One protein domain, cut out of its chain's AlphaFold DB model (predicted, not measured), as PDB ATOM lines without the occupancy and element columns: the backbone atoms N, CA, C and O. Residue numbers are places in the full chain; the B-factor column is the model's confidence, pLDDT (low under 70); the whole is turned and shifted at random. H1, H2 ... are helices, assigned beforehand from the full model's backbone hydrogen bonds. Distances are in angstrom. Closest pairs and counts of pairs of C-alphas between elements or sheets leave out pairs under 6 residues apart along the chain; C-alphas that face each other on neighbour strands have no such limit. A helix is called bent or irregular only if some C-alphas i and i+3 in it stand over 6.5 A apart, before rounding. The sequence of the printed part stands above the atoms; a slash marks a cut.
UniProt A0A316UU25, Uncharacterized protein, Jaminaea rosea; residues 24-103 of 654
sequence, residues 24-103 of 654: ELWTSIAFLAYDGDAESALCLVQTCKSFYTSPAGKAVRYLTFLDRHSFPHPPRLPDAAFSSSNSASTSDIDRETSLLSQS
ATOM      1  N   GLU A  24      72.353 -94.313  20.811       72.00
ATOM      2  CA  GLU A  24      73.486 -94.966  21.462       72.00
ATOM      3  C   GLU A  24      73.825 -94.285  22.793       72.00
ATOM      4  O   GLU A  24      73.994 -94.961  23.804       72.00
ATOM      5  N   LEU A  25      73.829 -92.947  22.824       77.62
ATOM      6  CA  LEU A  25      74.057 -92.176  24.050       77.62
ATOM      7  C   LEU A  25      72.895 -92.334  25.032       77.62
ATOM      8  O   LEU A  25      73.131 -92.521  26.222       77.62
ATOM      9  N   TRP A  26      71.651 -92.332  24.546       87.56
ATOM     10  CA  TRP A  26      70.493 -92.646  25.386       87.56
ATOM     11  C   TRP A  26      70.550 -94.063  25.952       87.56
ATOM     12  O   TRP A  26      70.213 -94.262  27.115       87.56
ATOM     13  N   THR A  27      71.019 -95.029  25.162       80.75
ATOM     14  CA  THR A  27      71.183 -96.420  25.596       80.75
ATOM     15  C   THR A  27      72.248 -96.522  26.685       80.75
ATOM     16  O   THR A  27      72.010 -97.173  27.694       80.75
ATOM     17  N   SER A  28      73.379 -95.821  26.548       81.62
ATOM     18  CA  SER A  28      74.409 -95.758  27.593       81.62
ATOM     19  C   SER A  28      73.917 -95.071  28.869       81.62
ATOM     20  O   SER A  28      74.172 -95.569  29.961       81.62
ATOM     21  N   ILE A  29      73.169 -93.966  28.756       86.06
ATOM     22  CA  ILE A  29      72.568 -93.282  29.915       86.06
ATOM     23  C   ILE A  29      71.558 -94.199  30.618       86.06
ATOM     24  O   ILE A  29      71.567 -94.299  31.843       86.06
ATOM     25  N   ALA A  30      70.703 -94.885  29.854       85.31
ATOM     26  CA  ALA A  30      69.713 -95.812  30.389       85.31
ATOM     27  C   ALA A  30      70.366 -97.030  31.053       85.31
ATOM     28  O   ALA A  30      69.909 -97.457  32.107       85.31
ATOM     29  N   PHE A  31      71.445 -97.555  30.468       90.69
ATOM     30  CA  PHE A  31      72.212 -98.664  31.031       90.69
ATOM     31  C   PHE A  31      72.861 -98.283  32.365       90.69
ATOM     32  O   PHE A  31      72.642 -98.967  33.359       90.69
ATOM     33  N   LEU A  32      73.564 -97.146  32.425       88.94
ATOM     34  CA  LEU A  32      74.175 -96.648  33.665       88.94
ATOM     35  C   LEU A  32      73.123 -96.404  34.759       88.94
ATOM     36  O   LEU A  32      73.322 -96.771  35.913       88.94
ATOM     37  N   ALA A  33      71.969 -95.842  34.389       85.69
ATOM     38  CA  ALA A  33      70.867 -95.644  35.324       85.69
ATOM     39  C   ALA A  33      70.246 -96.971  35.807       85.69
ATOM     40  O   ALA A  33      69.844 -97.065  36.965       85.69
ATOM     41  N   TYR A  34      70.164 -97.982  34.936       90.31
ATOM     42  CA  TYR A  34      69.635 -99.307  35.267       90.31
ATOM     43  C   TYR A  34      70.564-100.088  36.206       90.31
ATOM     44  O   TYR A  34      70.083-100.693  37.162       90.31
ATOM     45  N   ASP A  35      71.879-100.002  35.996       90.44
ATOM     46  CA  ASP A  35      72.900-100.642  36.840       90.44
ATOM     47  C   ASP A  35      73.066 -99.972  38.220       90.44
ATOM     48  O   ASP A  35      73.873-100.402  39.042       90.44
ATOM     49  N   GLY A  36      72.279 -98.932  38.511       89.38
ATOM     50  CA  GLY A  36      72.321 -98.204  39.779       89.38
ATOM     51  C   GLY A  36      73.420 -97.142  39.851       89.38
ATOM     52  O   GLY A  36      73.540 -96.476  40.879       89.38
ATOM     53  N   ASP A  37      74.167 -96.920  38.767       93.50
ATOM     54  CA  ASP A  37      75.174 -95.864  38.655       93.50
ATOM     55  C   ASP A  37      74.548 -94.549  38.152       93.50
ATOM     56  O   ASP A  37      74.789 -94.043  37.048       93.50
ATOM     57  N   ALA A  38      73.677 -93.990  38.994       88.38
ATOM     58  CA  ALA A  38      72.982 -92.740  38.705       88.38
ATOM     59  C   ALA A  38      73.940 -91.538  38.585       88.38
ATOM     60  O   ALA A  38      73.622 -90.571  37.888       88.38
ATOM     61  N   GLU A  39      75.101 -91.588  39.244       89.81
ATOM     62  CA  GLU A  39      76.091 -90.511  39.228       89.81
ATOM     63  C   GLU A  39      76.808 -90.442  37.877       89.81
ATOM     64  O   GLU A  39      76.836 -89.375  37.257       89.81
ATOM     65  N   SER A  40      77.272 -91.578  37.348       86.31
ATOM     66  CA  SER A  40      77.861 -91.631  36.006       86.31
ATOM     67  C   SER A  40      76.841 -91.299  34.918       86.31
ATOM     68  O   SER A  40      77.165 -90.574  33.974       86.31
ATOM     69  N   ALA A  41      75.588 -91.751  35.058       85.62
ATOM     70  CA  ALA A  41      74.512 -91.388  34.135       85.62
ATOM     71  C   ALA A  41      74.270 -89.865  34.113       85.62
ATOM     72  O   ALA A  41      74.162 -89.258  33.042       85.62
ATOM     73  N   LEU A  42      74.233 -89.221  35.287       86.88
ATOM     74  CA  LEU A  42      74.073 -87.772  35.409       86.88
ATOM     75  C   LEU A  42      75.294 -87.014  34.864       86.88
ATOM     76  O   LEU A  42      75.125 -86.022  34.149       86.88
ATOM     77  N   CYS A  43      76.507 -87.488  35.152       89.75
ATOM     78  CA  CYS A  43      77.756 -86.917  34.652       89.75
ATOM     79  C   CYS A  43      77.817 -86.960  33.116       89.75
ATOM     80  O   CYS A  43      78.147 -85.961  32.466       89.75
ATOM     81  N   LEU A  44      77.408 -88.082  32.517       84.50
ATOM     82  CA  LEU A  44      77.320 -88.240  31.068       84.50
ATOM     83  C   LEU A  44      76.303 -87.265  30.461       84.50
ATOM     84  O   LEU A  44      76.620 -86.562  29.502       84.50
ATOM     85  N   VAL A  45      75.118 -87.133  31.064       86.62
ATOM     86  CA  VAL A  45      74.104 -86.145  30.655       86.62
ATOM     87  C   VAL A  45      74.654 -84.716  30.714       86.62
ATOM     88  O   VAL A  45      74.450 -83.932  29.783       86.62
ATOM     89  N   GLN A  46      75.360 -84.359  31.787       86.75
ATOM     90  CA  GLN A  46      75.959 -83.033  31.947       86.75
ATOM     91  C   GLN A  46      77.082 -82.792  30.937       86.75
ATOM     92  O   GLN A  46      77.149 -81.716  30.347       86.75
ATOM     93  N   THR A  47      77.905 -83.801  30.662       83.88
ATOM     94  CA  THR A  47      78.980 -83.720  29.667       83.88
ATOM     95  C   THR A  47      78.410 -83.554  28.265       83.88
ATOM     96  O   THR A  47      78.862 -82.685  27.523       83.88
ATOM     97  N   CYS A  48      77.357 -84.296  27.913       81.50
ATOM     98  CA  CYS A  48      76.658 -84.123  26.645       81.50
ATOM     99  C   CYS A  48      76.057 -82.718  26.511       81.50
ATOM    100  O   CYS A  48      76.187 -82.104  25.452       81.50
ATOM    101  N   LYS A  49      75.457 -82.167  27.578       81.38
ATOM    102  CA  LYS A  49      74.950 -80.783  27.584       81.38
ATOM    103  C   LYS A  49      76.067 -79.759  27.400       81.38
ATOM    104  O   LYS A  49      75.942 -78.882  26.549       81.38
ATOM    105  N   SER A  50      77.155 -79.889  28.155       81.19
ATOM    106  CA  SER A  50      78.313 -78.991  28.087       81.19
ATOM    107  C   SER A  50      78.995 -79.053  26.726       81.19
ATOM    108  O   SER A  50      79.317 -78.022  26.142       81.19
ATOM    109  N   PHE A  51      79.155 -80.251  26.158       79.56
ATOM    110  CA  PHE A  51      79.658 -80.408  24.800       79.56
ATOM    111  C   PHE A  51      78.703 -79.764  23.795       79.56
ATOM    112  O   PHE A  51      79.151 -79.017  22.927       79.56
ATOM    113  N   TYR A  52      77.388 -79.969  23.944       81.00
ATOM    114  CA  TYR A  52      76.396 -79.394  23.042       81.00
ATOM    115  C   TYR A  52      76.456 -77.861  23.010       81.00
ATOM    116  O   TYR A  52      76.379 -77.269  21.933       81.00
ATOM    117  N   THR A  53      76.634 -77.208  24.155       80.50
ATOM    118  CA  THR A  53      76.720 -75.743  24.235       80.50
ATOM    119  C   THR A  53      78.115 -75.197  23.929       80.50
ATOM    120  O   THR A  53      78.235 -74.024  23.571       80.50
ATOM    121  N   SER A  54      79.159 -76.028  24.012       84.06
ATOM    122  CA  SER A  54      80.543 -75.603  23.789       84.06
ATOM    123  C   SER A  54      80.816 -75.129  22.349       84.06
ATOM    124  O   SER A  54      80.235 -75.658  21.394       84.06
ATOM    125  N   PRO A  55      81.774 -74.199  22.159       81.94
ATOM    126  CA  PRO A  55      82.287 -73.803  20.843       81.94
ATOM    127  C   PRO A  55      82.706 -74.991  19.966       81.94
ATOM    128  O   PRO A  55      82.372 -75.045  18.784       81.94
ATOM    129  N   ALA A  56      83.386 -75.975  20.563       78.06
ATOM    130  CA  ALA A  56      83.842 -77.177  19.875       78.06
ATOM    131  C   ALA A  56      82.665 -78.042  19.400       78.06
ATOM    132  O   ALA A  56      82.637 -78.463  18.246       78.06
ATOM    133  N   GLY A  57      81.658 -78.262  20.250       82.56
ATOM    134  CA  GLY A  57      80.472 -79.024  19.865       82.56
ATOM    135  C   GLY A  57      79.619 -78.315  18.815       82.56
ATOM    136  O   GLY A  57      79.111 -78.973  17.907       82.56
ATOM    137  N   LYS A  58      79.510 -76.978  18.869       82.25
ATOM    138  CA  LYS A  58      78.883 -76.185  17.798       82.25
ATOM    139  C   LYS A  58      79.630 -76.353  16.466       82.25
ATOM    140  O   LYS A  58      78.991 -76.608  15.446       82.25
ATOM    141  N   ALA A  59      80.964 -76.286  16.479       78.62
ATOM    142  CA  ALA A  59      81.790 -76.466  15.285       78.62
ATOM    143  C   ALA A  59      81.670 -77.880  14.691       78.62
ATOM    144  O   ALA A  59      81.513 -78.022  13.480       78.62
ATOM    145  N   VAL A  60      81.676 -78.923  15.530       78.88
ATOM    146  CA  VAL A  60      81.480 -80.313  15.083       78.88
ATOM    147  C   VAL A  60      80.110 -80.484  14.430       78.88
ATOM    148  O   VAL A  60      80.040 -80.999  13.321       78.88
ATOM    149  N   ARG A  61      79.026 -79.991  15.049       84.69
ATOM    150  CA  ARG A  61      77.679 -80.079  14.453       84.69
ATOM    151  C   ARG A  61      77.584 -79.360  13.107       84.69
ATOM    152  O   ARG A  61      76.969 -79.889  12.186       84.69
ATOM    153  N   TYR A  62      78.209 -78.191  12.986       80.81
ATOM    154  CA  TYR A  62      78.261 -77.444  11.730       80.81
ATOM    155  C   TYR A  62      79.010 -78.215  10.633       80.81
ATOM    156  O   TYR A  62      78.503 -78.356   9.523       80.81
ATOM    157  N   LEU A  63      80.178 -78.785  10.945       79.94
ATOM    158  CA  LEU A  63      80.946 -79.585   9.986       79.94
ATOM    159  C   LEU A  63      80.201 -80.851   9.551       79.94
ATOM    160  O   LEU A  63      80.182 -81.156   8.361       79.94
ATOM    161  N   THR A  64      79.549 -81.550  10.483       77.25
ATOM    162  CA  THR A  64      78.727 -82.728  10.171       77.25
ATOM    163  C   THR A  64      77.532 -82.370   9.287       77.25
ATOM    164  O   THR A  64      77.160 -83.145   8.408       77.25
ATOM    165  N   PHE A  65      76.924 -81.196   9.490       80.06
ATOM    166  CA  PHE A  65      75.861 -80.706   8.615       80.06
ATOM    167  C   PHE A  65      76.365 -80.475   7.185       80.06
ATOM    168  O   PHE A  65      75.737 -80.949   6.238       80.06
ATOM    169  N   LEU A  66      77.508 -79.798   7.025       82.81
ATOM    170  CA  LEU A  66      78.099 -79.567   5.706       82.81
ATOM    171  C   LEU A  66      78.393 -80.887   4.983       82.81
ATOM    172  O   LEU A  66      78.016 -81.032   3.823       82.81
ATOM    173  N   ASP A  67      78.973 -81.861   5.688       76.25
ATOM    174  CA  ASP A  67      79.290 -83.186   5.146       76.25
ATOM    175  C   ASP A  67      78.026 -83.929   4.678       76.25
ATOM    176  O   ASP A  67      77.923 -84.367   3.530       76.25
ATOM    177  N   ARG A  68      76.982 -83.961   5.519       77.56
ATOM    178  CA  ARG A  68      75.712 -84.638   5.203       77.56
ATOM    179  C   ARG A  68      75.002 -84.054   3.981       77.56
ATOM    180  O   ARG A  68      74.318 -84.786   3.270       77.56
ATOM    181  N   HIS A  69      75.141 -82.753   3.754       86.88
ATOM    182  CA  HIS A  69      74.530 -82.061   2.620       86.88
ATOM    183  C   HIS A  69      75.490 -81.862   1.443       86.88
ATOM    184  O   HIS A  69      75.133 -81.192   0.476       86.88
ATOM    185  N   SER A  70      76.684 -82.469   1.498       89.06
ATOM    186  CA  SER A  70      77.710 -82.362   0.454       89.06
ATOM    187  C   SER A  70      78.111 -80.914   0.142       89.06
ATOM    188  O   SER A  70      78.495 -80.591  -0.984       89.06
ATOM    189  N   PHE A  71      78.032 -80.026   1.136       88.00
ATOM    190  CA  PHE A  71      78.559 -78.675   1.019       88.00
ATOM    191  C   PHE A  71      80.084 -78.692   1.190       88.00
ATOM    192  O   PHE A  71      80.607 -79.428   2.029       88.00
ATOM    193  N   PRO A  72      80.828 -77.876   0.423       84.69
ATOM    194  CA  PRO A  72      82.275 -77.802   0.560       84.69
ATOM    195  C   PRO A  72      82.666 -77.302   1.956       84.69
ATOM    196  O   PRO A  72      82.093 -76.340   2.472       84.69
ATOM    197  N   HIS A  73      83.680 -77.928   2.555       81.94
ATOM    198  CA  HIS A  73      84.214 -77.472   3.835       81.94
ATOM    199  C   HIS A  73      84.849 -76.082   3.686       81.94
ATOM    200  O   HIS A  73      85.682 -75.887   2.793       81.94
ATOM    201  N   PRO A  74      84.523 -75.117   4.565       84.44
ATOM    202  CA  PRO A  74      85.193 -73.831   4.541       84.44
ATOM    203  C   PRO A  74      86.683 -74.028   4.883       84.44
ATOM    204  O   PRO A  74      87.013 -74.771   5.810       84.44
ATOM    205  N   PRO A  75      87.605 -73.353   4.172       68.50
ATOM    206  CA  PRO A  75      89.050 -73.515   4.364       68.50
ATOM    207  C   PRO A  75      89.532 -73.058   5.750       68.50
ATOM    208  O   PRO A  75      90.630 -73.415   6.177       68.50
ATOM    209  N   ARG A  76      88.716 -72.270   6.456       78.56
ATOM    210  CA  ARG A  76      88.857 -71.957   7.877       78.56
ATOM    211  C   ARG A  76      87.476 -71.976   8.507       78.56
ATOM    212  O   ARG A  76      86.548 -71.387   7.955       78.56
ATOM    213  N   LEU A  77      87.356 -72.630   9.659       72.75
ATOM    214  CA  LEU A  77      86.198 -72.413  10.516       72.75
ATOM    215  C   LEU A  77      86.187 -70.926  10.889       72.75
ATOM    216  O   LEU A  77      87.249 -70.393  11.212       72.75
ATOM    217  N   PRO A  78      85.051 -70.225  10.785       64.44
ATOM    218  CA  PRO A  78      85.005 -68.818  11.144       64.44
ATOM    219  C   PRO A  78      85.365 -68.661  12.629       64.44
ATOM    220  O   PRO A  78      84.563 -68.961  13.505       64.44
ATOM    221  N   ASP A  79      86.582 -68.194  12.917       57.38
ATOM    222  CA  ASP A  79      87.098 -68.037  14.287       57.38
ATOM    223  C   ASP A  79      86.198 -67.108  15.128       57.38
ATOM    224  O   ASP A  79      86.008 -67.312  16.326       57.38
ATOM    225  N   ALA A  80      85.560 -66.131  14.472       50.78
ATOM    226  CA  ALA A  80      84.603 -65.198  15.069       50.78
ATOM    227  C   ALA A  80      83.211 -65.803  15.354       50.78
ATOM    228  O   ALA A  80      82.413 -65.183  16.053       50.78
ATOM    229  N   ALA A  81      82.900 -66.988  14.819       53.84
ATOM    230  CA  ALA A  81      81.599 -67.642  14.985       53.84
ATOM    231  C   ALA A  81      81.463 -68.402  16.306       53.84
ATOM    232  O   ALA A  81      80.355 -68.651  16.776       53.84
ATOM    233  N   PHE A  82      82.595 -68.791  16.894       58.66
ATOM    234  CA  PHE A  82      82.633 -69.690  18.044       58.66
ATOM    235  C   PHE A  82      83.337 -69.068  19.263       58.66
ATOM    236  O   PHE A  82      83.325 -69.659  20.341       58.66
ATOM    237  N   SER A  83      83.903 -67.859  19.130       53.50
ATOM    238  CA  SER A  83      84.422 -67.068  20.250       53.50
ATOM    239  C   SER A  83      83.293 -66.321  20.967       53.50
ATOM    240  O   SER A  83      82.590 -65.517  20.358       53.50
ATOM    241  N   SER A  84      83.149 -66.536  22.273       51.00
ATOM    242  CA  SER A  84      82.057 -66.027  23.117       51.00
ATOM    243  C   SER A  84      82.072 -64.512  23.401       51.00
ATOM    244  O   SER A  84      81.403 -64.076  24.333       51.00
ATOM    245  N   SER A  85      82.838 -63.697  22.664       48.28
ATOM    246  CA  SER A  85      83.150 -62.314  23.062       48.28
ATOM    247  C   SER A  85      82.705 -61.196  22.109       48.28
ATOM    248  O   SER A  85      82.947 -60.040  22.438       48.28
ATOM    249  N   ASN A  86      82.012 -61.469  20.993       43.81
ATOM    250  CA  ASN A  86      81.468 -60.411  20.121       43.81
ATOM    251  C   ASN A  86      79.986 -60.643  19.769       43.81
ATOM    252  O   ASN A  86      79.613 -61.652  19.171       43.81
ATOM    253  N   SER A  87      79.138 -59.681  20.140       46.56
ATOM    254  CA  SER A  87      77.670 -59.783  20.201       46.56
ATOM    255  C   SER A  87      76.918 -59.486  18.896       46.56
ATOM    256  O   SER A  87      75.691 -59.496  18.898       46.56
ATOM    257  N   ALA A  88      77.613 -59.220  17.784       41.16
ATOM    258  CA  ALA A  88      76.966 -58.810  16.530       41.16
ATOM    259  C   ALA A  88      76.988 -59.871  15.409       41.16
ATOM    260  O   ALA A  88      76.194 -59.768  14.484       41.16
ATOM    261  N   SER A  89      77.853 -60.893  15.478       49.66
ATOM    262  CA  SER A  89      77.938 -61.980  14.474       49.66
ATOM    263  C   SER A  89      77.493 -63.345  15.004       49.66
ATOM    264  O   SER A  89      77.302 -64.285  14.239       49.66
ATOM    265  N   THR A  90      77.325 -63.467  16.318       47.94
ATOM    266  CA  THR A  90      76.855 -64.683  16.991       47.94
ATOM    267  C   THR A  90      75.361 -64.915  16.780       47.94
ATOM    268  O   THR A  90      74.950 -66.066  16.737       47.94
ATOM    269  N   SER A  91      74.555 -63.872  16.542       53.31
ATOM    270  CA  SER A  91      73.112 -64.012  16.301       53.31
ATOM    271  C   SER A  91      72.774 -64.715  14.992       53.31
ATOM    272  O   SER A  91      71.792 -65.442  14.954       53.31
ATOM    273  N   ASP A  92      73.567 -64.535  13.933       48.41
ATOM    274  CA  ASP A  92      73.297 -65.164  12.634       48.41
ATOM    275  C   ASP A  92      73.715 -66.632  12.629       48.41
ATOM    276  O   ASP A  92      72.986 -67.467  12.107       48.41
ATOM    277  N   ILE A  93      74.809 -66.978  13.311       53.44
ATOM    278  CA  ILE A  93      75.206 -68.377  13.501       53.44
ATOM    279  C   ILE A  93      74.341 -69.058  14.542       53.44
ATOM    280  O   ILE A  93      73.999 -70.204  14.319       53.44
ATOM    281  N   ASP A  94      73.937 -68.419  15.639       48.75
ATOM    282  CA  ASP A  94      72.969 -69.007  16.569       48.75
ATOM    283  C   ASP A  94      71.580 -69.098  15.927       48.75
ATOM    284  O   ASP A  94      70.853 -70.033  16.228       48.75
ATOM    285  N   ARG A  95      71.217 -68.223  14.979       53.78
ATOM    286  CA  ARG A  95      69.990 -68.341  14.174       53.78
ATOM    287  C   ARG A  95      70.091 -69.455  13.135       53.78
ATOM    288  O   ARG A  95      69.170 -70.258  13.046       53.78
ATOM    289  N   GLU A  96      71.190 -69.556  12.391       49.91
ATOM    290  CA  GLU A  96      71.431 -70.650  11.446       49.91
ATOM    291  C   GLU A  96      71.603 -71.981  12.183       49.91
ATOM    292  O   GLU A  96      70.950 -72.953  11.832       49.91
ATOM    293  N   THR A  97      72.365 -72.040  13.278       49.34
ATOM    294  CA  THR A  97      72.476 -73.234  14.132       49.34
ATOM    295  C   THR A  97      71.219 -73.525  14.942       49.34
ATOM    296  O   THR A  97      70.991 -74.688  15.249       49.34
ATOM    297  N   SER A  98      70.361 -72.544  15.237       47.12
ATOM    298  CA  SER A  98      69.025 -72.772  15.809       47.12
ATOM    299  C   SER A  98      68.078 -73.372  14.768       47.12
ATOM    300  O   SER A  98      67.405 -74.362  15.065       47.12
ATOM    301  N   LEU A  99      68.098 -72.868  13.531       46.47
ATOM    302  CA  LEU A  99      67.415 -73.485  12.389       46.47
ATOM    303  C   LEU A  99      67.950 -74.906  12.126       46.47
ATOM    304  O   LEU A  99      67.171 -75.807  11.829       46.47
ATOM    305  N   LEU A 100      69.249 -75.143  12.342       45.91
ATOM    306  CA  LEU A 100      69.869 -76.472  12.294       45.91
ATOM    307  C   LEU A 100      69.567 -77.331  13.529       45.91
ATOM    308  O   LEU A 100      69.534 -78.547  13.410       45.91
ATOM    309  N   SER A 101      69.310 -76.754  14.705       44.84
ATOM    310  CA  SER A 101      68.947 -77.495  15.925       44.84
ATOM    311  C   SER A 101      67.519 -78.040  15.891       44.84
ATOM    312  O   SER A 101      67.191 -78.951  16.640       44.84
ATOM    313  N   GLN A 102      66.681 -77.527  14.983       41.66
ATOM    314  CA  GLN A 102      65.417 -78.170  14.615       41.66
ATOM    315  C   GLN A 102      65.638 -79.387  13.699       41.66
ATOM    316  O   GLN A 102      64.744 -80.225  13.557       41.66
ATOM    317  N   SER A 103      66.828 -79.525  13.100       41.44
ATOM    318  CA  SER A 103      67.249 -80.759  12.446       41.44
ATOM    319  C   SER A 103      67.835 -81.693  13.508       41.44
ATOM    320  O   SER A 103      68.861 -81.424  14.130       41.44
TER     321      SER A 103
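AT A GLANCE: This is residues 24 to 103 of the 654 residues of an uncharacterized protein of Jaminaea rosea (UniProt A0A316UU25). A helical hairpin, H1 folded back along H2, makes an arm; at the other end of H2 the backbone turns a corner into H3, which stands about perpendicular to H2 and forms a loose head with the short H4 and with H5, which crosses near H3. H1 meets H2 at the far end of the arm and keeps clear of the head. The 80 printed residues have five named helices, in the order H1, H2, H3, H4, H5, and no named strand; the class is all helix. The whole is loose, with a radius of gyration of the C-alphas of 15.9 A and spans of 45 by 31 by 22 A.

HOW THE PARTS SIT: H1, residues 24 to 34, touches H2, residues 38 to 53, with the C-alphas of Ile 29 and Ala 41 closest at 5.0 A. They form a helical hairpin, running opposite ways at a shallow tilt of 27 degrees, and H2 touches H1 with residues 38 to 45 alone. H3, residues 55 to 68, is about perpendicular to H2 at 73 degrees. These two are close but not clearly touching, their closest C-alphas being those of Phe 51 and Gly 57, 5.2 A apart. H3 touches H4, residues 79 to 82, with residues 55 to 59 alone; the closest C-alphas are those of Pro 55 and Phe 82, 5.0 A apart. H5, residues 90 to 101, touches H4 with residues 90 to 93 alone, the C-alphas of Ala 81 and Thr 90 being closest at 5.9 A. H3 and H5 are close but not clearly touching, with the C-alphas of Tyr 62 and Thr 97 closest at 7.5 A; they run the same way at a steep tilt of 54 degrees. H1 is apart from H3, H4 and H5, and H2 is apart from H4 and H5. In H1, H2, H3 and H5 every O i to N i+4 pair is within hydrogen-bond range; H4 is too short for such a pair, and its one O i to N i+3 pair is not within range.

IN THESE COORDINATES: H1 begins at C-alpha 24, (73.486, -94.966, 21.462), and is 15.0 A long. H2, residues 38 to 53, is the longest helix, at 22.6 A, and ends at C-alpha 53, (76.720, -75.743, 24.235). H3, residues 55 to 68, measures 20.1 A. H4, residues 79 to 82, is neither bent nor irregular, but only just: C-alphas 79 and 82 are 6.1 A apart. H5, residues 90 to 101, is 15.1 A long and ends at C-alpha 101, (68.947, -77.495, 15.925).

THE WHOLE: The two C-alphas farthest apart are those of Asp 35 and Ala 88, at 46.7 A. The printed part has no cut. The links H1 to H2 and H2 to H3 are tight, those from H3 to H4 and H4 to H5 are short, and no link is long. The mean pLDDT of the printed part is 72.3; residue 75 and residues 78 to 103 are under 70, and H5 has a mean of 49.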